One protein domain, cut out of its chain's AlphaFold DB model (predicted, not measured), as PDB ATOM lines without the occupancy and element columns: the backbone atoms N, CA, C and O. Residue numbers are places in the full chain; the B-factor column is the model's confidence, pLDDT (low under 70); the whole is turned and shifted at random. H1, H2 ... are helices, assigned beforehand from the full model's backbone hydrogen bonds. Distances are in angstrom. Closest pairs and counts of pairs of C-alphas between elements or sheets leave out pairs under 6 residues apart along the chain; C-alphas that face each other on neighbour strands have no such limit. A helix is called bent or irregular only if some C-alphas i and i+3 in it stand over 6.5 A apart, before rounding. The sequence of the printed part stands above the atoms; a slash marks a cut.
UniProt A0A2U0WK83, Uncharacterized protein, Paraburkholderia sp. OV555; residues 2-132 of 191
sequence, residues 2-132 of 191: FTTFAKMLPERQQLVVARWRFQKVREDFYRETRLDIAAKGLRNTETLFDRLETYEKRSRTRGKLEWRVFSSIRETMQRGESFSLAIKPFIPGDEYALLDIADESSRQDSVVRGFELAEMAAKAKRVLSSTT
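This is residues 2 to 132 of the 191 residues of an uncharacterized protein of Paraburkholderia sp. OV555 (UniProt A0A2U0WK83). Six helical pieces, H2b, H3, H4, H5, H6 and H7, stand round a nearly closed ring, neighbours running opposite ways; H2a, the other arm of bent H2, crosses one end of this ring. Short H1 lies beyond H2a, and residues 127 to 132 of long H7 stick out. The printed part has 131 residues with seven named helices, H1 to H7 in order, and no named strand: the class is all helix. It is compact, with a radius of gyration of the C-alphas of 14.7 A, and spans 44 by 38 by 22 A.

H1, residues 2 to 7, only just touches H2a, residues 11 to 24, with 3 pairs of C-alphas within 8 A, the closest Ala 6 and Gln 14 at 6.3 A. By its hydrogen bonds H2, residues 11 to 40, was assigned as one helix, but it is bent: C-alphas 24 and 27 are 7.3 A apart, and H2a and H2b, residues 27 to 40, are about perpendicular at 74 degrees. H2b only just touches H3, residues 46 to 61, with 3 pairs of C-alphas within 8 A, the closest Ile 37 and Thr 47 at 7.5 A, at a steep tilt of 43 degrees. H3 touches H4, residues 67 to 78, closest at C-alphas 56 and 67, 4.6 A. With residues 67 to 69 alone H4 touches H2a, about perpendicular at 81 degrees, closest at C-alphas 69 and 18, 6.4 A. H5, residues 83 to 90, touches H4, closest at C-alphas 86 and 73, 5.1 A; it is irregular, with C-alphas 86 and 89 7.4 A apart. H6, residues 93 to 104, touches H5, closest at C-alphas 100 and 84, 5.2 A. H7, residues 108 to 132, touches H6 at a shallow tilt of 7 degrees, opposite ways, closest at C-alphas 111 and 102, 4.7 A. With residues 112 to 123 alone H7 touches H2b, closest at C-alphas 119 and 27, 5.6 A. Every O i to N i+4 pair is within hydrogen-bond range in H2b, H3, H4 and H7, but 1 of 2 in H1, 9 of 10 in H2a, 2 of 4 in H5 and 7 of 8 in H6.

H1 begins at C-alpha 2, (-37.480, -39.154, -8.733). H2a measures 20.3 A, H2b 20.0 A, H3 22.3 A and H7 36.3 A, ending at C-alpha 132, (-24.318, -38.479, 13.008).

The C-alphas farthest apart, Phe 5 and Arg 107, are 44.5 A apart. The printed part has no cut, and its six links are tight. The pLDDT is under 70 in residues 2 to 8, 35 to 46, 105 to 112 and 124 to 132.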
ATOM      1  N   PHE A   2     -36.517 -39.312  -9.853       54.53
ATOM      2  CA  PHE A   2     -37.480 -39.154  -8.733       54.53
ATOM      3  C   PHE A   2     -38.443 -37.951  -8.829       54.53
ATOM      4  O   PHE A   2     -39.526 -37.966  -8.251       54.53
ATOM      5  N   THR A   3     -38.071 -36.890  -9.547       56.25
ATOM      6  CA  THR A   3     -38.914 -35.700  -9.763       56.25
ATOM      7  C   THR A   3     -40.168 -35.975 -10.586       56.25
ATOM      8  O   THR A   3     -41.161 -35.284 -10.385       56.25
ATOM      9  N   THR A   4     -40.136 -36.947 -11.497       59.41
ATOM     10  CA  THR A   4     -41.269 -37.253 -12.383       59.41
ATOM     11  C   THR A   4     -42.339 -38.044 -11.635       59.41
ATOM     12  O   THR A   4     -43.506 -37.673 -11.679       59.41
ATOM     13  N   PHE A   5     -41.929 -39.038 -10.840       61.31
ATOM     14  CA  PHE A   5     -42.828 -39.799  -9.964       61.31
ATOM     15  C   PHE A   5     -43.493 -38.921  -8.900       61.31
ATOM     16  O   PHE A   5     -44.689 -39.042  -8.658       61.31
ATOM     17  N   ALA A   6     -42.757 -37.968  -8.319       60.94
ATOM     18  CA  ALA A   6     -43.318 -37.056  -7.326       60.94
ATOM     19  C   ALA A   6     -44.432 -36.140  -7.877       60.94
ATOM     20  O   ALA A   6     -45.282 -35.701  -7.110       60.94
ATOM     21  N   LYS A   7     -44.454 -35.858  -9.190       63.47
ATOM     22  CA  LYS A   7     -45.502 -35.048  -9.843       63.47
ATOM     23  C   LYS A   7     -46.796 -35.822 -10.116       63.47
ATOM     24  O   LYS A   7     -47.816 -35.188 -10.364       63.47
ATOM     25  N   MET A   8     -46.750 -37.155 -10.083       68.81
ATOM     26  CA  MET A   8     -47.903 -38.035 -10.320       68.81
ATOM     27  C   MET A   8     -48.674 -38.374  -9.034       68.81
ATOM     28  O   MET A   8     -49.739 -38.976  -9.098       68.81
ATOM     29  N   LEU A   9     -48.152 -37.995  -7.863       70.31
ATOM     30  CA  LEU A   9     -48.793 -38.259  -6.574       70.31
ATOM     31  C   LEU A   9     -49.984 -37.307  -6.330       70.31
ATOM     32  O   LEU A   9     -49.973 -36.184  -6.831       70.31
ATOM     33  N   PRO A  10     -50.987 -37.684  -5.518       77.31
ATOM     34  CA  PRO A  10     -52.042 -36.775  -5.061       77.31
ATOM     35  C   PRO A  10     -51.478 -35.504  -4.407       77.31
ATOM     36  O   PRO A  10     -50.449 -35.556  -3.731       77.31
ATOM     37  N   GLU A  11     -52.156 -34.360  -4.547       74.44
ATOM     38  CA  GLU A  11     -51.618 -33.046  -4.143       74.44
ATOM     39  C   GLU A  11     -51.126 -32.975  -2.693       74.44
ATOM     40  O   GLU A  11     -50.075 -32.387  -2.421       74.44
ATOM     41  N   ARG A  12     -51.832 -33.641  -1.771       74.00
ATOM     42  CA  ARG A  12     -51.438 -33.728  -0.356       74.00
ATOM     43  C   ARG A  12     -50.070 -34.390  -0.180       74.00
ATOM     44  O   ARG A  12     -49.255 -33.924   0.609       74.00
ATOM     45  N   GLN A  13     -49.791 -35.448  -0.939       77.88
ATOM     46  CA  GLN A  13     -48.513 -36.160  -0.889       77.88
ATOM     47  C   GLN A  13     -47.404 -35.363  -1.587       77.88
ATOM     48  O   GLN A  13     -46.264 -35.357  -1.120       77.88
ATOM     49  N   GLN A  14     -47.735 -34.614  -2.646       79.62
ATOM     50  CA  GLN A  14     -46.778 -33.705  -3.279       79.62
ATOM     51  C   GLN A  14     -46.292 -32.626  -2.309       79.62
ATOM     52  O   GLN A  14     -45.104 -32.319  -2.306       79.62
ATOM     53  N   LEU A  15     -47.171 -32.087  -1.455       79.44
ATOM     54  CA  LEU A  15     -46.785 -31.109  -0.433       79.44
ATOM     55  C   LEU A  15     -45.836 -31.695   0.618       79.44
ATOM     56  O   LEU A  15     -44.890 -31.020   1.017       79.44
ATOM     57  N   VAL A  16     -46.011 -32.958   1.013       80.12
ATOM     58  CA  VAL A  16     -45.083 -33.638   1.939       80.12
ATOM     59  C   VAL A  16     -43.696 -33.794   1.305       80.12
ATOM     60  O   VAL A  16     -42.680 -33.472   1.925       80.12
ATOM     61  N   VAL A  17     -43.638 -34.220   0.040       82.12
ATOM     62  CA  VAL A  17     -42.372 -34.338  -0.704       82.12
ATOM     63  C   VAL A  17     -41.736 -32.963  -0.933       82.12
ATOM     64  O   VAL A  17     -40.518 -32.810  -0.808       82.12
ATOM     65  N   ALA A  18     -42.549 -31.952  -1.240       82.44
ATOM     66  CA  ALA A  18     -42.103 -30.577  -1.414       82.44
ATOM     67  C   ALA A  18     -41.547 -30.001  -0.106       82.44
ATOM     68  O   ALA A  18     -40.481 -29.393  -0.136       82.44
ATOM     69  N   ARG A  19     -42.179 -30.279   1.043       85.00
ATOM     70  CA  ARG A  19     -41.662 -29.935   2.376       85.00
ATOM     71  C   ARG A  19     -40.300 -30.575   2.620       85.00
ATOM     72  O   ARG A  19     -39.367 -29.888   3.019       85.00
ATOM     73  N   TRP A  20     -40.151 -31.869   2.343       82.25
ATOM     74  CA  TRP A  20     -38.873 -32.558   2.541       82.25
ATOM     75  C   TRP A  20     -37.755 -32.005   1.644       82.25
ATOM     76  O   TRP A  20     -36.602 -31.910   2.057       82.25
ATOM     77  N   ARG A  21     -38.089 -31.590   0.417       82.62
ATOM     78  CA  ARG A  21     -37.153 -30.891  -0.478       82.62
ATOM     79  C   ARG A  21     -36.806 -29.499   0.030       82.62
ATOM     80  O   ARG A  21     -35.630 -29.153   0.061       82.62
ATOM     81  N   PHE A  22     -37.810 -28.744   0.462       84.38
ATOM     82  CA  PHE A  22     -37.643 -27.413   1.028       84.38
ATOM     83  C   PHE A  22     -36.711 -27.439   2.244       84.38
ATOM     84  O   PHE A  22     -35.804 -26.623   2.328       84.38
ATOM     85  N   GLN A  23     -36.813 -28.456   3.106       81.56
ATOM     86  CA  GLN A  23     -35.907 -28.655   4.246       81.56
ATOM     87  C   GLN A  23     -34.416 -28.707   3.860       81.56
ATOM     88  O   GLN A  23     -33.569 -28.340   4.670       81.56
ATOM     89  N   LYS A  24     -34.076 -29.129   2.633       79.44
ATOM     90  CA  LYS A  24     -32.686 -29.147   2.141       79.44
ATOM     91  C   LYS A  24     -32.202 -27.795   1.618       79.44
ATOM     92  O   LYS A  24     -30.998 -27.581   1.575       79.44
ATOM     93  N   VAL A  25     -33.121 -26.927   1.196       80.06
ATOM     94  CA  VAL A  25     -32.834 -25.631   0.550       80.06
ATOM     95  C   VAL A  25     -33.136 -24.452   1.489       80.06
ATOM     96  O   VAL A  25     -32.740 -23.326   1.215       80.06
ATOM     97  N   ARG A  26     -33.796 -24.697   2.632       81.88
ATOM     98  CA  ARG A  26     -34.197 -23.665   3.606       81.88
ATOM     99  C   ARG A  26     -33.030 -22.807   4.104       81.88
ATOM    100  O   ARG A  26     -33.215 -21.622   4.331       81.88
ATOM    101  N   GLU A  27     -31.842 -23.395   4.261       78.50
ATOM    102  CA  GLU A  27     -30.657 -22.690   4.767       78.50
ATOM    103  C   GLU A  27     -30.218 -21.607   3.775       78.50
ATOM    104  O   GLU A  27     -29.995 -20.460   4.159       78.50
ATOM    105  N   ASP A  28     -30.182 -21.955   2.487       79.19
ATOM    106  CA  ASP A  28     -29.871 -21.016   1.409       79.19
ATOM    107  C   ASP A  28     -30.968 -19.952   1.285       79.19
ATOM    108  O   ASP A  28     -30.673 -18.776   1.088       79.19
ATOM    109  N   PHE A  29     -32.234 -20.345   1.470       81.50
ATOM    110  CA  PHE A  29     -33.361 -19.415   1.482       81.50
ATOM    111  C   PHE A  29     -33.245 -18.373   2.606       81.50
ATOM    112  O   PHE A  29     -33.362 -17.183   2.319       81.50
ATOM    113  N   TYR A  30     -32.972 -18.772   3.855       79.88
ATOM    114  CA  TYR A  30     -32.802 -17.821   4.963       79.88
ATOM    115  C   TYR A  30     -31.595 -16.908   4.753       79.88
ATOM    116  O   TYR A  30     -31.703 -15.699   4.942       79.88
ATOM    117  N   ARG A  31     -30.473 -17.465   4.286       77.31
ATOM    118  CA  ARG A  31     -29.245 -16.714   3.999       77.31
ATOM    119  C   ARG A  31     -29.458 -15.645   2.930       77.31
ATOM    120  O   ARG A  31     -29.096 -14.489   3.131       77.31
ATOM    121  N   GLU A  32     -30.035 -16.024   1.791       77.44
ATOM    122  CA  GLU A  32     -30.297 -15.098   0.685       77.44
ATOM    123  C   GLU A  32     -31.355 -14.053   1.073       77.44
ATOM    124  O   GLU A  32     -31.199 -12.879   0.750       77.44
ATOM    125  N   THR A  33     -32.383 -14.450   1.830       76.19
ATOM    126  CA  THR A  33     -33.418 -13.529   2.328       76.19
ATOM    127  C   THR A  33     -32.840 -12.519   3.322       76.19
ATOM    128  O   THR A  33     -33.123 -11.329   3.217       76.19
ATOM    129  N   ARG A  34     -31.956 -12.952   4.232       72.19
ATOM    130  CA  ARG A  34     -31.243 -12.071   5.171       72.19
ATOM    131  C   ARG A  34     -30.407 -11.018   4.442       72.19
ATOM    132  O   ARG A  34     -30.458  -9.846   4.804       72.19
ATOM    133  N   LEU A  35     -29.651 -11.429   3.421       69.81
ATOM    134  CA  LEU A  35     -28.814 -10.524   2.625       69.81
ATOM    135  C   LEU A  35     -29.652  -9.486   1.869       69.81
ATOM    136  O   LEU A  35     -29.294  -8.312   1.865       69.81
ATOM    137  N   ASP A  36     -30.780  -9.896   1.285       69.31
ATOM    138  CA  ASP A  36     -31.679  -8.981   0.576       69.31
ATOM    139  C   ASP A  36     -32.365  -7.987   1.532       69.31
ATOM    140  O   ASP A  36     -32.468  -6.806   1.203       69.31
ATOM    141  N   ILE A  37     -32.786  -8.420   2.729       69.38
ATOM    142  CA  ILE A  37     -33.380  -7.532   3.748       69.38
ATOM    143  C   ILE A  37     -32.346  -6.523   4.266       69.38
ATOM    144  O   ILE A  37     -32.657  -5.339   4.420       69.38
ATOM    145  N   ALA A  38     -31.110  -6.975   4.496       68.00
ATOM    146  CA  ALA A  38     -30.009  -6.117   4.923       68.00
ATOM    147  C   ALA A  38     -29.601  -5.103   3.838       68.00
ATOM    148  O   ALA A  38     -29.272  -3.966   4.162       68.00
ATOM    149  N   ALA A  39     -29.649  -5.493   2.558       65.31
ATOM    150  CA  ALA A  39     -29.259  -4.637   1.438       65.31
ATOM    151  C   ALA A  39     -30.348  -3.641   1.008       65.31
ATOM    152  O   ALA A  39     -30.024  -2.525   0.608       65.31
ATOM    153  N   LYS A  40     -31.631  -4.032   1.044       64.44
ATOM    154  CA  LYS A  40     -32.724  -3.228   0.465       64.44
ATOM    155  C   LYS A  40     -33.398  -2.269   1.433       64.44
ATOM    156  O   LYS A  40     -34.021  -1.329   0.958       64.44
ATOM    157  N   GLY A  41     -33.258  -2.463   2.744       54.53
ATOM    158  CA  GLY A  41     -33.828  -1.556   3.737       54.53
ATOM    159  C   GLY A  41     -35.367  -1.553   3.762       54.53
ATOM    160  O   GLY A  41     -36.031  -1.105   2.838       54.53
ATOM    161  N   LEU A  42     -35.944  -2.050   4.853       51.34
ATOM    162  CA  LEU A  42     -37.312  -1.809   5.340       51.34
ATOM    163  C   LEU A  42     -38.535  -1.735   4.381       51.34
ATOM    164  O   LEU A  42     -39.553  -1.176   4.779       51.34
ATOM    165  N   ARG A  43     -38.566  -2.360   3.196       52.12
ATOM    166  CA  ARG A  43     -39.857  -2.752   2.569       52.12
ATOM    167  C   ARG A  43     -40.218  -4.165   3.017       52.12
ATOM    168  O   ARG A  43     -40.116  -5.120   2.251       52.12
ATOM    169  N   ASN A  44     -40.545  -4.281   4.304       62.78
ATOM    170  CA  ASN A  44     -40.469  -5.513   5.101       62.78
ATOM    171  C   ASN A  44     -41.408  -6.646   4.628       62.78
ATOM    172  O   ASN A  44     -41.099  -7.816   4.814       62.78
ATOM    173  N   THR A  45     -42.499  -6.328   3.930       57.66
ATOM    174  CA  THR A  45     -43.455  -7.340   3.438       57.66
ATOM    175  C   THR A  45     -43.383  -7.511   1.927       57.66
ATOM    176  O   THR A  45     -43.343  -8.634   1.433       57.66
ATOM    177  N   GLU A  46     -43.292  -6.410   1.180       62.97
ATOM    178  CA  GLU A  46     -43.228  -6.447  -0.287       62.97
ATOM    179  C   GLU A  46     -41.915  -7.053  -0.794       62.97
ATOM    180  O   GLU A  46     -41.927  -7.828  -1.742       62.97
ATOM    181  N   THR A  47     -40.786  -6.793  -0.124       73.50
ATOM    182  CA  THR A  47     -39.493  -7.380  -0.524       73.50
ATOM    183  C   THR A  47     -39.481  -8.892  -0.312       73.50
ATOM    184  O   THR A  47     -38.945  -9.633  -1.138       73.50
ATOM    185  N   LEU A  48     -40.092  -9.364   0.781       75.31
ATOM    186  CA  LEU A  48     -40.241 -10.790   1.060       75.31
ATOM    187  C   LEU A  48     -41.189 -11.445   0.049       75.31
ATOM    188  O   LEU A  48     -40.917 -12.538  -0.448       75.31
ATOM    189  N   PHE A  49     -42.268 -10.744  -0.297       78.31
ATOM    190  CA  PHE A  49     -43.259 -11.184  -1.268       78.31
ATOM    191  C   PHE A  49     -42.671 -11.339  -2.679       78.31
ATOM    192  O   PHE A  49     -42.755 -12.421  -3.266       78.31
ATOM    193  N   ASP A  50     -41.982 -10.308  -3.181       81.06
ATOM    194  CA  ASP A  50     -41.264 -10.328  -4.464       81.06
ATOM    195  C   ASP A  50     -40.224 -11.453  -4.505       81.06
ATOM    196  O   ASP A  50     -39.978 -12.094  -5.539       81.06
ATOM    197  N   ARG A  51     -39.592 -11.727  -3.358       81.19
ATOM    198  CA  ARG A  51     -38.594 -12.785  -3.253       81.19
ATOM    199  C   ARG A  51     -39.226 -14.169  -3.326       81.19
ATOM    200  O   ARG A  51     -38.733 -15.009  -4.083       81.19
ATOM    201  N   LEU A  52     -40.316 -14.401  -2.595       83.75
ATOM    202  CA  LEU A  52     -41.094 -15.639  -2.675       83.75
ATOM    203  C   LEU A  52     -41.574 -15.889  -4.107       83.75
ATOM    204  O   LEU A  52     -41.418 -17.002  -4.609       83.75
ATOM    205  N   GLU A  53     -42.052 -14.855  -4.801       86.12
ATOM    206  CA  GLU A  53     -42.447 -14.952  -6.207       86.12
ATOM    207  C   GLU A  53     -41.262 -15.317  -7.118       86.12
ATOM    208  O   GLU A  53     -41.364 -16.196  -7.980       86.12
ATOM    209  N   THR A  54     -40.101 -14.694  -6.902       87.12
ATOM    210  CA  THR A  54     -38.879 -14.994  -7.661       87.12
ATOM    211  C   THR A  54     -38.433 -16.446  -7.461       87.12
ATOM    212  O   THR A  54     -38.083 -17.126  -8.433       87.12
ATOM    213  N   TYR A  55     -38.459 -16.959  -6.225       84.50
ATOM    214  CA  TYR A  55     -38.131 -18.359  -5.939       84.50
ATOM    215  C   TYR A  55     -39.165 -19.333  -6.478       84.50
ATOM    216  O   TYR A  55     -38.777 -20.389  -6.986       84.50
ATOM    217  N   GLU A  56     -40.451 -18.993  -6.400       87.00
ATOM    218  CA  GLU A  56     -41.531 -19.780  -6.980       87.00
ATOM    219  C   GLU A  56     -41.302 -19.931  -8.487       87.00
ATOM    220  O   GLU A  56     -41.152 -21.055  -8.975       87.00
ATOM    221  N   LYS A  57     -41.157 -18.811  -9.211       87.44
ATOM    222  CA  LYS A  57     -40.896 -18.787 -10.659       87.44
ATOM    223  C   LYS A  57     -39.630 -19.565 -11.010       87.44
ATOM    224  O   LYS A  57     -39.674 -20.465 -11.847       87.44
ATOM    225  N   ARG A  58     -38.510 -19.303 -10.327       86.19
ATOM    226  CA  ARG A  58     -37.230 -19.996 -10.565       86.19
ATOM    227  C   ARG A  58     -37.343 -21.508 -10.340       86.19
ATOM    228  O   ARG A  58     -36.821 -22.293 -11.135       86.19
ATOM    229  N   SER A  59     -38.011 -21.929  -9.269       85.06
ATOM    230  CA  SER A  59     -38.180 -23.345  -8.917       85.06
ATOM    231  C   SER A  59     -39.150 -24.050  -9.862       85.06
ATOM    232  O   SER A  59     -38.912 -25.201 -10.239       85.06
ATOM    233  N   ARG A  60     -40.193 -23.342 -10.312       86.00
ATOM    234  CA  ARG A  60     -41.162 -23.810 -11.304       86.00
ATOM    235  C   ARG A  60     -40.508 -24.018 -12.667       86.00
ATOM    236  O   ARG A  60     -40.644 -25.107 -13.221       86.00
ATOM    237  N   THR A  61     -39.716 -23.056 -13.150       85.31
ATOM    238  CA  THR A  61     -38.955 -23.174 -14.408       85.31
ATOM    239  C   THR A  61     -37.969 -24.339 -14.369       85.31
ATOM    240  O   THR A  61     -37.833 -25.079 -15.336       85.31
ATOM    241  N   ARG A  62     -37.323 -24.576 -13.219       84.12
ATOM    242  CA  ARG A  62     -36.421 -25.723 -13.012       84.12
ATOM    243  C   ARG A  62     -37.156 -27.048 -12.748       84.12
ATOM    244  O   ARG A  62     -36.513 -28.067 -12.502       84.12
ATOM    245  N   GLY A  63     -38.491 -27.054 -12.752       80.12
ATOM    246  CA  GLY A  63     -39.314 -28.246 -12.545       80.12
ATOM    247  C   GLY A  63     -39.215 -28.864 -11.144       80.12
ATOM    248  O   GLY A  63     -39.507 -30.053 -10.987       80.12
ATOM    249  N   LYS A  64     -38.798 -28.092 -10.135       83.06
ATOM    250  CA  LYS A  64     -38.570 -28.565  -8.764       83.06
ATOM    251  C   LYS A  64     -39.824 -28.448  -7.900       83.06
ATOM    252  O   LYS A  64     -40.367 -27.364  -7.787       83.06
ATOM    253  N   LEU A  65     -40.230 -29.513  -7.205       84.38
ATOM    254  CA  LEU A  65     -41.454 -29.515  -6.378       84.38
ATOM    255  C   LEU A  65     -41.493 -28.460  -5.256       84.38
ATOM    256  O   LEU A  65     -42.582 -28.117  -4.809       84.38
ATOM    257  N   GLU A  66     -40.342 -27.941  -4.816       84.12
ATOM    258  CA  GLU A  66     -40.258 -26.887  -3.792       84.12
ATOM    259  C   GLU A  66     -41.032 -25.607  -4.162       84.12
ATOM    260  O   GLU A  66     -41.451 -24.887  -3.261       84.12
ATOM    261  N   TRP A  67     -41.332 -25.369  -5.452       85.12
ATOM    262  CA  TRP A  67     -42.178 -24.244  -5.882       85.12
ATOM    263  C   TRP A  67     -43.555 -24.234  -5.198       85.12
ATOM    264  O   TRP A  67     -44.074 -23.161  -4.908       85.12
ATOM    265  N   ARG A  68     -44.122 -25.409  -4.881       85.88
ATOM    266  CA  ARG A  68     -45.427 -25.513  -4.205       85.88
ATOM    267  C   ARG A  68     -45.394 -24.972  -2.777       85.88
ATOM    268  O   ARG A  68     -46.388 -24.431  -2.316       85.88
ATOM    269  N   VAL A  69     -44.255 -25.105  -2.094       87.06
ATOM    270  CA  VAL A  69     -44.071 -24.553  -0.744       87.06
ATOM    271  C   VAL A  69     -44.055 -23.030  -0.819       87.06
ATOM    272  O   VAL A  69     -44.804 -22.383  -0.099       87.06
ATOM    273  N   PHE A  70     -43.283 -22.461  -1.749       87.69
ATOM    274  CA  PHE A  70     -43.244 -21.011  -1.951       87.69
ATOM    275  C   PHE A  70     -44.615 -20.435  -2.348       87.69
ATOM    276  O   PHE A  70     -45.013 -19.419  -1.786       87.69
ATOM    277  N   SER A  71     -45.365 -21.112  -3.230       87.81
ATOM    278  CA  SER A  71     -46.741 -20.721  -3.595       87.81
ATOM    279  C   SER A  71     -47.671 -20.730  -2.382       87.81
ATOM    280  O   SER A  71     -48.362 -19.752  -2.129       87.81
ATOM    281  N   SER A  72     -47.637 -21.800  -1.579       87.50
ATOM    282  CA  SER A  72     -48.490 -21.935  -0.393       87.50
ATOM    283  C   SER A  72     -48.193 -20.876   0.674       87.50
ATOM    284  O   SER A  72     -49.123 -20.344   1.282       87.50
ATOM    285  N   ILE A  73     -46.918 -20.531   0.880       86.94
ATOM    286  CA  ILE A  73     -46.520 -19.441   1.785       86.94
ATOM    287  C   ILE A  73     -47.039 -18.103   1.243       86.94
ATOM    288  O   ILE A  73     -47.673 -17.348   1.978       86.94
ATOM    289  N   ARG A  74     -46.844 -17.838  -0.056       86.38
ATOM    290  CA  ARG A  74     -47.286 -16.604  -0.719       86.38
ATOM    291  C   ARG A  74     -48.803 -16.418  -0.651       86.38
ATOM    292  O   ARG A  74     -49.257 -15.347  -0.272       86.38
ATOM    293  N   GLU A  75     -49.582 -17.454  -0.956       88.25
ATOM    294  CA  GLU A  75     -51.053 -17.445  -0.869       88.25
ATOM    295  C   GLU A  75     -51.556 -17.192   0.558       88.25
ATOM    296  O   GLU A  75     -52.600 -16.581   0.769       88.25
ATOM    297  N   THR A  76     -50.821 -17.664   1.562       85.81
ATOM    298  CA  THR A  76     -51.162 -17.448   2.975       85.81
ATOM    299  C   THR A  76     -50.849 -16.016   3.402       85.81
ATOM    300  O   THR A  76     -51.697 -15.360   3.999       85.81
ATOM    301  N   MET A  77     -49.718 -15.465   2.961       82.75
ATOM    302  CA  MET A  77     -49.403 -14.047   3.159       82.75
ATOM    303  C   MET A  77     -50.360 -13.103   2.412       82.75
ATOM    304  O   MET A  77     -50.717 -12.055   2.939       82.75
ATOM    305  N   GLN A  78     -50.831 -13.466   1.209       85.12
ATOM    306  CA  GLN A  78     -51.846 -12.685   0.478       85.12
ATOM    307  C   GLN A  78     -53.174 -12.585   1.236       85.12
ATOM    308  O   GLN A  78     -53.903 -11.612   1.063       85.12
ATOM    309  N   ARG A  79     -53.486 -13.576   2.078       85.88
ATOM    310  CA  ARG A  79     -54.669 -13.570   2.949       85.88
ATOM    311  C   ARG A  79     -54.502 -12.680   4.187       85.88
ATOM    312  O   ARG A  79     -55.436 -12.578   4.974       85.88
ATOM    313  N   GLY A  80     -53.353 -12.019   4.339       80.38
ATOM    314  CA  GLY A  80     -53.053 -11.118   5.451       80.38
ATOM    315  C   GLY A  80     -52.464 -11.814   6.676       80.38
ATOM    316  O   GLY A  80     -52.300 -11.174   7.711       80.38
ATOM    317  N   GLU A  81     -52.140 -13.106   6.583       84.06
ATOM    318  CA  GLU A  81     -51.440 -13.809   7.655       84.06
ATOM    319  C   GLU A  81     -49.953 -13.437   7.686       84.06
ATOM    320  O   GLU A  81     -49.340 -13.112   6.664       84.06
ATOM    321  N   SER A  82     -49.369 -13.504   8.882       81.44
ATOM    322  CA  SER A  82     -47.962 -13.195   9.110       81.44
ATOM    323  C   SER A  82     -47.045 -14.238   8.451       81.44
ATOM    324  O   SER A  82     -47.432 -15.395   8.233       81.44
ATOM    325  N   PHE A  83     -45.814 -13.847   8.109       82.19
ATOM    326  CA  PHE A  83     -44.886 -14.752   7.425       82.19
ATOM    327  C   PHE A  83     -44.548 -15.970   8.289       82.19
ATOM    328  O   PHE A  83     -44.533 -17.099   7.788       82.19
ATOM    329  N   SER A  84     -44.329 -15.754   9.588       82.50
ATOM    330  CA  SER A  84     -44.013 -16.814  10.548       82.50
ATOM    331  C   SER A  84     -45.118 -17.865  10.612       82.50
ATOM    332  O   SER A  84     -44.844 -19.071  10.621       82.50
ATOM    333  N   LEU A  85     -46.376 -17.429  10.542       85.19
ATOM    334  CA  LEU A  85     -47.532 -18.317  10.538       85.19
ATOM    335  C   LEU A  85     -47.669 -19.077   9.207       85.19
ATOM    336  O   LEU A  85     -47.906 -20.288   9.212       85.19
ATOM    337  N   ALA A  86     -47.405 -18.409   8.081       86.31
ATOM    338  CA  ALA A  86     -47.439 -19.007   6.746       86.31
ATOM    339  C   ALA A  86     -46.373 -20.102   6.544       86.31
ATOM    340  O   ALA A  86     -46.622 -21.109   5.873       86.31
ATOM    341  N   ILE A  87     -45.180 -19.933   7.124       86.31
ATOM    342  CA  ILE A  87     -44.073 -20.888   6.975       86.31
ATOM    343  C   ILE A  87     -44.114 -22.035   8.000       86.31
ATOM    344  O   ILE A  87     -43.569 -23.111   7.730       86.31
ATOM    345  N   LYS A  88     -44.817 -21.862   9.130       85.88
ATOM    346  CA  LYS A  88     -44.969 -22.834  10.233       85.88
ATOM    347  C   LYS A  88     -45.127 -24.305   9.813       85.88
ATOM    348  O   LYS A  88     -44.393 -25.141  10.343       85.88
ATOM    349  N   PRO A  89     -46.019 -24.691   8.875       85.25
ATOM    350  CA  PRO A  89     -46.190 -26.101   8.515       85.25
ATOM    351  C   PRO A  89     -44.993 -26.694   7.757       85.25
ATOM    352  O   PRO A  89     -44.917 -27.913   7.600       85.25
ATOM    353  N   PHE A  90     -44.054 -25.875   7.284       84.38
ATOM    354  CA  PHE A  90     -42.914 -26.305   6.474       84.38
ATOM    355  C   PHE A  90     -41.596 -26.365   7.249       84.38
ATOM    356  O   PHE A  90     -40.669 -27.037   6.784       84.38
ATOM    357  N   ILE A  91     -41.524 -25.755   8.435       83.31
ATOM    358  CA  ILE A  91     -40.310 -25.630   9.259       83.31
ATOM    359  C   ILE A  91     -40.456 -26.356  10.608       83.31
ATOM    360  O   ILE A  91     -41.570 -26.683  11.019       83.31
ATOM    361  N   PRO A  92     -39.351 -26.730  11.277       82.62
ATOM    362  CA  PRO A  92     -39.397 -27.232  12.650       82.62
ATOM    363  C   PRO A  92     -39.729 -26.115  13.653       82.62
ATOM    364  O   PRO A  92     -39.454 -24.945  13.399       82.62
ATOM    365  N   GLY A  93     -40.283 -26.495  14.810       80.31
ATOM    366  CA  GLY A  93     -40.755 -25.554  15.838       80.31
ATOM    367  C   GLY A  93     -39.683 -24.592  16.361       80.31
ATOM    368  O   GLY A  93     -39.983 -23.425  16.587       80.31
ATOM    369  N   ASP A  94     -38.435 -25.054  16.467       79.12
ATOM    370  CA  ASP A  94     -37.303 -24.245  16.943       79.12
ATOM    371  C   ASP A  94     -37.030 -23.037  16.027       79.12
ATOM    372  O   ASP A  94     -36.759 -21.938  16.498       79.12
ATOM    373  N   GLU A  95     -37.142 -23.229  14.706       81.44
ATOM    374  CA  GLU A  95     -36.997 -22.154  13.713       81.44
ATOM    375  C   GLU A  95     -38.224 -21.234  13.713       81.44
ATOM    376  O   GLU A  95     -38.083 -20.023  13.578       81.44
ATOM    377  N   TYR A  96     -39.421 -21.803  13.898       84.56
ATOM    378  CA  TYR A  96     -40.665 -21.036  13.962       84.56
ATOM    379  C   TYR A  96     -40.642 -20.040  15.118       84.56
ATOM    380  O   TYR A  96     -40.908 -18.874  14.881       84.56
ATOM    381  N   ALA A  97     -40.268 -20.461  16.329       81.81
ATOM    382  CA  ALA A  97     -40.243 -19.572  17.490       81.81
ATOM    383  C   ALA A  97     -39.318 -18.358  17.280       81.81
ATOM    384  O   ALA A  97     -39.650 -17.246  17.679       81.81
ATOM    385  N   LEU A  98     -38.176 -18.558  16.614       82.00
ATOM    386  CA  LEU A  98     -37.233 -17.483  16.300       82.00
ATOM    387  C   LEU A  98     -37.794 -16.502  15.266       82.00
ATOM    388  O   LEU A  98     -37.591 -15.297  15.400       82.00
ATOM    389  N   LEU A  99     -38.495 -17.012  14.251       81.75
ATOM    390  CA  LEU A  99     -39.153 -16.182  13.243       81.75
ATOM    391  C   LEU A  99     -40.384 -15.467  13.815       81.75
ATOM    392  O   LEU A  99     -40.599 -14.310  13.491       81.75
ATOM    393  N   ASP A 100     -41.156 -16.108  14.691       83.69
ATOM    394  CA  ASP A 100     -42.350 -15.540  15.335       83.69
ATOM    395  C   ASP A 100     -41.983 -14.319  16.190       83.69
ATOM    396  O   ASP A 100     -42.526 -13.234  16.006       83.69
ATOM    397  N   ILE A 101     -40.940 -14.453  17.022       79.94
ATOM    398  CA  ILE A 101     -40.384 -13.347  17.821       79.94
ATOM    399  C   ILE A 101     -39.867 -12.209  16.926       79.94
ATOM    400  O   ILE A 101     -39.947 -11.032  17.283       79.94
ATOM    401  N   ALA A 102     -39.294 -12.552  15.773       77.12
ATOM    402  CA  ALA A 102     -38.768 -11.580  14.828       77.12
ATOM    403  C   ALA A 102     -39.881 -10.827  14.080       77.12
ATOM    404  O   ALA A 102     -39.737  -9.633  13.838       77.12
ATOM    405  N   ASP A 103     -40.978 -11.510  13.758       76.19
ATOM    406  CA  ASP A 103     -42.158 -10.988  13.055       76.19
ATOM    407  C   ASP A 103     -43.012 -10.091  13.970       76.19
ATOM    408  O   ASP A 103     -43.524  -9.062  13.536       76.19
ATOM    409  N   GLU A 104     -43.094 -10.412  15.267       75.69
ATOM    410  CA  GLU A 104     -43.781  -9.589  16.277       75.69
ATOM    411  C   GLU A 104     -43.009  -8.297  16.620       75.69
ATOM    412  O   GLU A 104     -43.562  -7.317  17.129       75.69
ATOM    413  N   SER A 105     -41.710  -8.254  16.319       69.06
ATOM    414  CA  SER A 105     -40.857  -7.117  16.635       69.06
ATOM    415  C   SER A 105     -40.828  -6.081  15.506       69.06
ATOM    416  O   SER A 105     -40.385  -6.343  14.396       69.06
ATOM    417  N   SER A 106     -41.203  -4.834  15.808       63.94
ATOM    418  CA  SER A 106     -41.214  -3.724  14.835       63.94
ATOM    419  C   SER A 106     -39.828  -3.179  14.457       63.94
ATOM    420  O   SER A 106     -39.719  -2.256  13.646       63.94
ATOM    421  N   ARG A 107     -38.751  -3.711  15.049       65.88
ATOM    422  CA  ARG A 107     -37.379  -3.260  14.793       65.88
ATOM    423  C   ARG A 107     -36.785  -4.033  13.616       65.88
ATOM    424  O   ARG A 107     -36.801  -5.252  13.568       65.88
ATOM    425  N   GLN A 108     -36.178  -3.323  12.672       62.84
ATOM    426  CA  GLN A 108     -35.512  -3.953  11.522       62.84
ATOM    427  C   GLN A 108     -34.419  -4.947  11.936       62.84
ATOM    428  O   GLN A 108     -34.221  -5.983  11.304       62.84
ATOM    429  N   ASP A 109     -33.725  -4.619  13.022       63.06
ATOM    430  CA  ASP A 109     -32.598  -5.384  13.539       63.06
ATOM    431  C   ASP A 109     -33.030  -6.748  14.111       63.06
ATOM    432  O   ASP A 109     -32.315  -7.739  13.980       63.06
ATOM    433  N   SER A 110     -34.241  -6.849  14.674       67.44
ATOM    434  CA  SER A 110     -34.778  -8.119  15.178       67.44
ATOM    435  C   SER A 110     -35.227  -9.053  14.057       67.44
ATOM    436  O   SER A 110     -35.047 -10.260  14.200       67.44
ATOM    437  N   VAL A 111     -35.701  -8.529  12.922       69.12
ATOM    438  CA  VAL A 111     -36.003  -9.341  11.730       69.12
ATOM    439  C   VAL A 111     -34.728  -9.963  11.159       69.12
ATOM    440  O   VAL A 111     -34.654 -11.178  10.983       69.12
ATOM    441  N   VAL A 112     -33.688  -9.153  10.930       68.62
ATOM    442  CA  VAL A 112     -32.395  -9.636  10.406       68.62
ATOM    443  C   VAL A 112     -31.774 -10.666  11.350       68.62
ATOM    444  O   VAL A 112     -31.337 -11.729  10.901       68.62
ATOM    445  N   ARG A 113     -31.795 -10.387  12.657       70.94
ATOM    446  CA  ARG A 113     -31.285 -11.293  13.689       70.94
ATOM    447  C   ARG A 113     -32.119 -12.570  13.812       70.94
ATOM    448  O   ARG A 113     -31.554 -13.637  14.028       70.94
ATOM    449  N   GLY A 114     -33.435 -12.499  13.629       72.38
ATOM    450  CA  GLY A 114     -34.325 -13.662  13.593       72.38
ATOM    451  C   GLY A 114     -33.999 -14.612  12.444       72.38
ATOM    452  O   GLY A 114     -33.838 -15.813  12.661       72.38
ATOM    453  N   PHE A 115     -33.803 -14.072  11.237       74.62
ATOM    454  CA  PHE A 115     -33.359 -14.858  10.081       74.62
ATOM    455  C   PHE A 115     -31.942 -15.419  10.255       74.62
ATOM    456  O   PHE A 115     -31.687 -16.551   9.847       74.62
ATOM    457  N   GLU A 116     -31.028 -14.676  10.882       74.25
ATOM    458  CA  GLU A 116     -29.683 -15.167  11.210       74.25
ATOM    459  C   GLU A 116     -29.726 -16.337  12.203       74.25
ATOM    460  O   GLU A 116     -29.096 -17.372  11.977       74.25
ATOM    461  N   LEU A 117     -30.513 -16.218  13.273       74.44
ATOM    462  CA  LEU A 117     -30.682 -17.283  14.260       74.44
ATOM    463  C   LEU A 117     -31.373 -18.511  13.648       74.44
ATOM    464  O   LEU A 117     -30.962 -19.639  13.923       74.44
ATOM    465  N   ALA A 118     -32.364 -18.312  12.773       74.81
ATOM    466  CA  ALA A 118     -33.004 -19.395  12.027       74.81
ATOM    467  C   ALA A 118     -32.024 -20.088  11.058       74.81
ATOM    468  O   ALA A 118     -32.007 -21.319  10.975       74.81
ATOM    469  N   GLU A 119     -31.152 -19.330  10.379       76.75
ATOM    470  CA  GLU A 119     -30.061 -19.868   9.555       76.75
ATOM    471  C   GLU A 119     -29.099 -20.717  10.404       76.75
ATOM    472  O   GLU A 119     -28.794 -21.859  10.045       76.75
ATOM    473  N   MET A 120     -28.662 -20.205  11.559       72.50
ATOM    474  CA  MET A 120     -27.765 -20.917  12.474       72.50
ATOM    475  C   MET A 120     -28.401 -22.192  13.039       72.50
ATOM    476  O   MET A 120     -27.742 -23.232  13.071       72.50
ATOM    477  N   ALA A 121     -29.680 -22.152  13.424       72.06
ATOM    478  CA  ALA A 121     -30.419 -23.317  13.908       72.06
ATOM    479  C   ALA A 121     -30.556 -24.396  12.817       72.06
ATOM    480  O   ALA A 121     -30.275 -25.578  13.054       72.06
ATOM    481  N   ALA A 122     -30.907 -23.991  11.591       73.06
ATOM    482  CA  ALA A 122     -31.001 -24.891  10.446       73.06
ATOM    483  C   ALA A 122     -29.643 -25.530  10.106       73.06
ATOM    484  O   ALA A 122     -29.573 -26.743   9.860       73.06
ATOM    485  N   LYS A 123     -28.564 -24.738  10.144       74.12
ATOM    486  CA  LYS A 123     -27.188 -25.185   9.900       74.12
ATOM    487  C   LYS A 123     -26.698 -26.142  10.985       74.12
ATOM    488  O   LYS A 123     -26.173 -27.203  10.654       74.12
ATOM    489  N   ALA A 124     -26.912 -25.826  12.262       62.09
ATOM    490  CA  ALA A 124     -26.540 -26.693  13.379       62.09
ATOM    491  C   ALA A 124     -27.212 -28.068  13.260       62.09
ATOM    492  O   ALA A 124     -26.547 -29.101  13.345       62.09
ATOM    493  N   LYS A 125     -28.514 -28.093  12.949       67.25
ATOM    494  CA  LYS A 125     -29.276 -29.333  12.747       67.25
ATOM    495  C   LYS A 125     -28.777 -30.137  11.544       67.25
ATOM    496  O   LYS A 125     -28.681 -31.362  11.620       67.25
ATOM    497  N   ARG A 126     -28.419 -29.461  10.444       69.19
ATOM    498  CA  ARG A 126     -27.808 -30.092   9.266       69.19
ATOM    499  C   ARG A 126     -26.461 -30.722   9.611       69.19
ATOM    500  O   ARG A 126     -26.284 -31.901   9.323       69.19
ATOM    501  N   VAL A 127     -25.564 -29.974  10.254       65.94
ATOM    502  CA  VAL A 127     -24.229 -30.446  10.656       65.94
ATOM    503  C   VAL A 127     -24.324 -31.625  11.621       65.94
ATOM    504  O   VAL A 127     -23.591 -32.599  11.450       65.94
ATOM    505  N   LEU A 128     -25.256 -31.588  12.580       57.62
ATOM    506  CA  LEU A 128     -25.525 -32.730  13.452       57.62
ATOM    507  C   LEU A 128     -25.959 -33.938  12.624       57.62
ATOM    508  O   LEU A 128     -25.326 -34.981  12.695       57.62
ATOM    509  N   SER A 129     -26.974 -33.784  11.770       59.34
ATOM    510  CA  SER A 129     -27.497 -34.900  10.972       59.34
ATOM    511  C   SER A 129     -26.452 -35.516  10.033       59.34
ATOM    512  O   SER A 129     -26.380 -36.739   9.915       59.34
ATOM    513  N   SER A 130     -25.600 -34.695   9.406       60.25
ATOM    514  CA  SER A 130     -24.541 -35.184   8.525       60.25
ATOM    515  C   SER A 130     -23.451 -35.896   9.314       60.25
ATOM    516  O   SER A 130     -23.033 -36.984   8.927       60.25
ATOM    517  N   THR A 131     -23.038 -35.334  10.450       60.09
ATOM    518  CA  THR A 131     -21.990 -35.921  11.296       60.09
ATOM    519  C   THR A 131     -22.468 -37.223  11.941       60.09
ATOM    520  O   THR A 131     -21.757 -38.224  11.894       60.09
ATOM    521  N   THR A 132     -23.706 -37.269  12.442       60.06
ATOM    522  CA  THR A 132     -24.318 -38.479  13.008       60.06
ATOM    523  C   THR A 132     -24.464 -39.588  11.967       60.06
ATOM    524  O   THR A 132     -24.214 -40.750  12.277       60.06
TER     525      THR A 132